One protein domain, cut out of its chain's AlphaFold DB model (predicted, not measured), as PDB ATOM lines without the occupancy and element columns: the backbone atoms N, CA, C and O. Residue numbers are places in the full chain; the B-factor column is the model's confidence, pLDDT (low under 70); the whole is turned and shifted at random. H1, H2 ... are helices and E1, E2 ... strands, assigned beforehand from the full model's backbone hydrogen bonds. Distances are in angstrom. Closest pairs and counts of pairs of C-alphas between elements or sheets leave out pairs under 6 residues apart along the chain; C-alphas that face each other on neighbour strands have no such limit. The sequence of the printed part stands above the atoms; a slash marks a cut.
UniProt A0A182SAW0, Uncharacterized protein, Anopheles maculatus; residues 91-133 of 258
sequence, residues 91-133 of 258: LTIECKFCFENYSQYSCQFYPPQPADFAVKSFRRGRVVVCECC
ATOM      1  N   LEU A  91      13.154  29.987  26.931       64.94
ATOM      2  CA  LEU A  91      12.118  29.693  25.949       64.94
ATOM      3  C   LEU A  91      10.871  30.486  26.335       64.94
ATOM      4  O   LEU A  91      10.229  30.210  27.351       64.94
ATOM      5  N   THR A  92      10.561  31.512  25.546       78.00
ATOM      6  CA  THR A  92       9.410  32.377  25.786       78.00
ATOM      7  C   THR A  92       8.154  31.526  25.704       78.00
ATOM      8  O   THR A  92       7.831  31.017  24.634       78.00
ATOM      9  N   ILE A  93       7.474  31.348  26.839       86.44
ATOM     10  CA  ILE A  93       6.275  30.510  26.939       86.44
ATOM     11  C   ILE A  93       5.193  31.103  26.033       86.44
ATOM     12  O   ILE A  93       4.607  32.141  26.345       86.44
ATOM     13  N   GLU A  94       4.939  30.431  24.915       86.19
ATOM     14  CA  GLU A  94       3.979  30.838  23.891       86.19
ATOM     15  C   GLU A  94       2.549  30.523  24.348       86.19
ATOM     16  O   GLU A  94       1.650  31.355  24.229       86.19
ATOM     17  N   CYS A  95       2.339  29.349  24.957       87.56
ATOM     18  CA  CYS A  95       1.035  28.929  25.460       87.56
ATOM     19  C   CYS A  95       1.056  28.640  26.968       87.56
ATOM     20  O   CYS A  95       1.417  27.547  27.403       87.56
ATOM     21  N   LYS A  96       0.576  29.594  27.778       90.12
ATOM     22  CA  LYS A  96       0.473  29.443  29.245       90.12
ATOM     23  C   LYS A  96      -0.322  28.200  29.661       90.12
ATOM     24  O   LYS A  96       0.125  27.453  30.521       90.12
ATOM     25  N   PHE A  97      -1.455  27.938  29.003       93.25
ATOM     26  CA  PHE A  97      -2.302  26.782  29.311       93.25
ATOM     27  C   PHE A  97      -1.589  25.442  29.063       93.25
ATOM     28  O   PHE A  97      -1.696  24.531  29.884       93.25
ATOM     29  N   CYS A  98      -0.846  25.314  27.956       93.06
ATOM     30  CA  CYS A  98      -0.109  24.083  27.658       93.06
ATOM     31  C   CYS A  98       1.127  23.920  28.555       93.06
ATOM     32  O   CYS A  98       1.476  22.795  28.915       93.06
ATOM     33  N   PHE A  99       1.736  25.024  28.991       93.56
ATOM     34  CA  PHE A  99       2.828  24.998  29.959       93.56
ATOM     35  C   PHE A  99       2.354  24.553  31.350       93.56
ATOM     36  O   PHE A  99       2.940  23.650  31.938       93.56
ATOM     37  N   GLU A 100       1.255  25.123  31.851       94.56
ATOM     38  CA  GLU A 100       0.720  24.816  33.185       94.56
ATOM     39  C   GLU A 100       0.173  23.384  33.306       94.56
ATOM     40  O   GLU A 100       0.354  22.756  34.347       94.56
ATOM     41  N   ASN A 101      -0.467  22.848  32.258       94.81
ATOM     42  CA  ASN A 101      -1.116  21.528  32.313       94.81
ATOM     43  C   ASN A 101      -0.269  20.377  31.738       94.81
ATOM     44  O   ASN A 101      -0.488  19.227  32.110       94.81
ATOM     45  N   TYR A 102       0.678  20.663  30.835       93.75
ATOM     46  CA  TYR A 102       1.424  19.640  30.081       93.75
ATOM     47  C   TYR A 102       2.939  19.906  29.983       93.75
ATOM     48  O   TYR A 102       3.620  19.198  29.239       93.75
ATOM     49  N   SER A 103       3.458  20.934  30.675       90.81
ATOM     50  CA  SER A 103       4.855  21.409  30.610       90.81
ATOM     51  C   SER A 103       5.385  21.716  29.198       90.81
ATOM     52  O   SER A 103       6.591  21.698  28.955       90.81
ATOM     53  N   GLN A 104       4.488  22.047  28.263       88.56
ATOM     54  CA  GLN A 104       4.828  22.377  26.874       88.56
ATOM     55  C   GLN A 104       4.978  23.886  26.677       88.56
ATOM     56  O   GLN A 104       4.134  24.662  27.119       88.56
ATOM     57  N   TYR A 105       6.021  24.310  25.965       89.44
ATOM     58  CA  TYR A 105       6.261  25.733  25.691       89.44
ATOM     59  C   TYR A 105       5.344  26.298  24.593       89.44
ATOM     60  O   TYR A 105       4.991  27.475  24.659       89.44
ATOM     61  N   SER A 106       4.925  25.459  23.638       89.81
ATOM     62  CA  SER A 106       4.021  25.789  22.526       89.81
ATOM     63  C   SER A 106       2.633  25.154  22.686       89.81
ATOM     64  O   SER A 106       2.409  24.282  23.532       89.81
ATOM     65  N   CYS A 107       1.664  25.612  21.889       90.38
ATOM     66  CA  CYS A 107       0.305  25.070  21.903       90.38
ATOM     67  C   CYS A 107       0.216  23.733  21.144       90.38
ATOM     68  O   CYS A 107       0.600  23.658  19.980       90.38
ATOM     69  N   GLN A 108      -0.349  22.692  21.769       89.12
ATOM     70  CA  GLN A 108      -0.610  21.403  21.100       89.12
ATOM     71  C   GLN A 108      -1.994  21.315  20.431       89.12
ATOM     72  O   GLN A 108      -2.212  20.447  19.592       89.12
ATOM     73  N   PHE A 109      -2.937  22.187  20.803       88.50
ATOM     74  CA  PHE A 109      -4.343  22.089  20.379       88.50
ATOM     75  C   PHE A 109      -4.681  22.944  19.153       88.50
ATOM     76  O   PHE A 109      -5.573  22.590  18.388       88.50
ATOM     77  N   TYR A 110      -3.977  24.062  18.973       84.81
ATOM     78  CA  TYR A 110      -4.213  25.024  17.898       84.81
ATOM     79  C   TYR A 110      -2.879  25.594  17.406       84.81
ATOM     80  O   TYR A 110      -2.016  25.872  18.244       84.81
ATOM     81  N   PRO A 111      -2.709  25.821  16.090       80.56
ATOM     82  CA  PRO A 111      -1.563  26.557  15.571       80.56
ATOM     83  C   PRO A 111      -1.468  27.958  16.196       80.56
ATOM     84  O   PRO A 111      -2.509  28.564  16.473       80.56
ATOM     85  N   PRO A 112      -0.255  28.510  16.373       77.06
ATOM     86  CA  PRO A 112      -0.083  29.910  16.743       77.06
ATOM     87  C   PRO A 112      -0.787  30.807  15.721       77.06
ATOM     88  O   PRO A 112      -0.508  30.733  14.523       77.06
ATOM     89  N   GLN A 113      -1.724  31.642  16.175       73.69
ATOM     90  CA  GLN A 113      -2.348  32.618  15.287       73.69
ATOM     91  C   GLN A 113      -1.332  33.708  14.910       73.69
ATOM     92  O   GLN A 113      -0.541  34.125  15.761       73.69
ATOM     93  N   PRO A 114      -1.348  34.203  13.659       73.81
ATOM     94  CA  PRO A 114      -0.502  35.322  13.271       73.81
ATOM     95  C   PRO A 114      -0.853  36.564  14.100       73.81
ATOM     96  O   PRO A 114      -2.018  36.802  14.424       73.81
ATOM     97  N   ALA A 115       0.143  37.407  14.383       68.88
ATOM     98  CA  ALA A 115      -0.032  38.646  15.154       68.88
ATOM     99  C   ALA A 115      -1.012  39.659  14.510       68.88
ATOM    100  O   ALA A 115      -1.419  40.633  15.148       68.88
ATOM    101  N   ASP A 116      -1.411  39.414  13.260       69.12
ATOM    102  CA  ASP A 116      -2.381  40.183  12.482       69.12
ATOM    103  C   ASP A 116      -3.774  39.525  12.384       69.12
ATOM    104  O   ASP A 116      -4.561  39.890  11.518       69.12
ATOM    105  N   PHE A 117      -4.139  38.615  13.302       62.38
ATOM    106  CA  PHE A 117      -5.526  38.111  13.412       62.38
ATOM    107  C   PHE A 117      -6.559  39.225  13.710       62.38
ATOM    108  O   PHE A 117      -7.755  39.072  13.476       62.38
ATOM    109  N   ALA A 118      -6.109  40.381  14.201       65.88
ATOM    110  CA  ALA A 118      -6.949  41.559  14.373       65.88
ATOM    111  C   ALA A 118      -7.211  42.267  13.029       65.88
ATOM    112  O   ALA A 118      -6.311  42.914  12.489       65.88
ATOM    113  N   VAL A 119      -8.464  42.250  12.551       69.56
ATOM    114  CA  VAL A 119      -8.918  43.054  11.399       69.56
ATOM    115  C   VAL A 119      -8.814  44.548  11.738       69.56
ATOM    116  O   VAL A 119      -9.707  45.157  12.332       69.56
ATOM    117  N   LYS A 120      -7.676  45.153  11.395       77.25
ATOM    118  CA  LYS A 120      -7.344  46.564  11.641       77.25
ATOM    119  C   LYS A 120      -8.029  47.452  10.600       77.25
ATOM    120  O   LYS A 120      -7.479  47.724   9.538       77.25
ATOM    121  N   SER A 121      -9.223  47.947  10.914       79.69
ATOM    122  CA  SER A 121      -9.936  48.912  10.070       79.69
ATOM    123  C   SER A 121      -9.475  50.348  10.349       79.69
ATOM    124  O   SER A 121      -9.223  50.716  11.497       79.69
ATOM    125  N   PHE A 122      -9.386  51.201   9.325       80.69
ATOM    126  CA  PHE A 122      -9.115  52.631   9.522       80.69
ATOM    127  C   PHE A 122     -10.432  53.415   9.586       80.69
ATOM    128  O   PHE A 122     -11.281  53.315   8.693       80.69
ATOM    129  N   ARG A 123     -10.623  54.208  10.647       79.44
ATOM    130  CA  ARG A 123     -11.799  55.073  10.841       79.44
ATOM    131  C   ARG A 123     -11.348  56.421  11.409       79.44
ATOM    132  O   ARG A 123     -10.719  56.475  12.461       79.44
ATOM    133  N   ARG A 124     -11.670  57.523  10.715       81.25
ATOM    134  CA  ARG A 124     -11.358  58.913  11.133       81.25
ATOM    135  C   ARG A 124      -9.887  59.134  11.542       81.25
ATOM    136  O   ARG A 124      -9.609  59.731  12.579       81.25
ATOM    137  N   GLY A 125      -8.947  58.622  10.747       83.69
ATOM    138  CA  GLY A 125      -7.510  58.785  11.003       83.69
ATOM    139  C   GLY A 125      -6.929  57.875  12.095       83.69
ATOM    140  O   GLY A 125      -5.781  58.066  12.482       83.69
ATOM    141  N   ARG A 126      -7.700  56.912  12.622       81.19
ATOM    142  CA  ARG A 126      -7.264  55.983  13.676       81.19
ATOM    143  C   ARG A 126      -7.437  54.533  13.235       81.19
ATOM    144  O   ARG A 126      -8.434  54.196  12.594       81.19
ATOM    145  N   VAL A 127      -6.491  53.683  13.634       82.56
ATOM    146  CA  VAL A 127      -6.630  52.223  13.557       82.56
ATOM    147  C   VAL A 127      -7.626  51.778  14.625       82.56
ATOM    148  O   VAL A 127      -7.461  52.102  15.800       82.56
ATOM    149  N   VAL A 128      -8.648  51.033  14.216       81.31
ATOM    150  CA  VAL A 128      -9.658  50.420  15.079       81.31
ATOM    151  C   VAL A 128      -9.716  48.935  14.748       81.31
ATOM    152  O   VAL A 128     -10.008  48.558  13.611       81.31
ATOM    153  N   VAL A 129      -9.440  48.092  15.742       80.25
ATOM    154  CA  VAL A 129      -9.620  46.639  15.630       80.25
ATOM    155  C   VAL A 129     -11.116  46.349  15.518       80.25
ATOM    156  O   VAL A 129     -11.888  46.739  16.393       80.25
ATOM    157  N   CYS A 130     -11.534  45.702  14.432       70.31
ATOM    158  CA  CYS A 130     -12.900  45.223  14.279       70.31
ATOM    159  C   CYS A 130     -13.045  43.864  14.972       70.31
ATOM    160  O   CYS A 130     -12.726  42.831  14.393       70.31
ATOM    161  N   GLU A 131     -13.572  43.866  16.194       64.69
ATOM    162  CA  GLU A 131     -13.940  42.645  16.936       64.69
ATOM    163  C   GLU A 131     -15.189  41.944  16.353       64.69
ATOM    164  O   GLU A 131     -15.568  40.868  16.801       64.69
ATOM    165  N   CYS A 132     -15.837  42.558  15.356       62.66
ATOM    166  CA  CYS A 132     -17.100  42.109  14.761       62.66
ATOM    167  C   CYS A 132     -16.940  41.501  13.355       62.66
ATOM    168  O   CYS A 132     -17.943  41.167  12.732       62.66
ATOM    169  N   CYS A 133     -15.712  41.445  12.828       58.47
ATOM    170  CA  CYS A 133     -15.417  41.125  11.430       58.47
ATOM    171  C   CYS A 133     -14.845  39.705  11.274       58.47
ATOM    172  O   CYS A 133     -13.790  39.524  10.666       58.47
TER     173      CYS A 133
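This is residues 91 to 133 of the 258 residues of an uncharacterized protein of Anopheles maculatus (UniProt A0A182SAW0). With little regular structure, the printed part is a long rod: the short helix H1 near one end, the small hairpin of E1 and E2 at the other, and a long link without named elements strung between them. The 43 printed residues hold H1, E1 and E2 in that order, 15 residues in named elements, mixed class; E1 and E2 form an antiparallel two-stranded sheet. The whole is extended, radius of gyration of the C-alphas 15.2 A, spanning 45 by 20 by 14 A.

In H1, residues 96 to 102, every O i to N i+4 pair is within hydrogen-bond range. A long link of 17 residues leads to E1, residues 120 to 123. A tight link joins E1 to E2, residues 126 to 129, its antiparallel neighbour at 138 degrees, and they form a hairpin. N 121 and O 128 are within hydrogen-bond range at 2.9 A, N 128 and O 121 at 2.8 A. H1 and E2 are apart.

H1 measures 9.9 A from C-alpha 96 at (0.473, 29.443, 29.245) to C-alpha 102. E1 measures 9.6 A; E2 measures 9.8 A, ending with C-alpha 129 at (-9.620, 46.639, 15.630).

The farthest C-alphas, of Tyr 102 and Arg 124, are 45.4 A apart. The printed part has no cut. The model's pLDDT is under 70 at residues 91, 115 to 119 and 131 to 133.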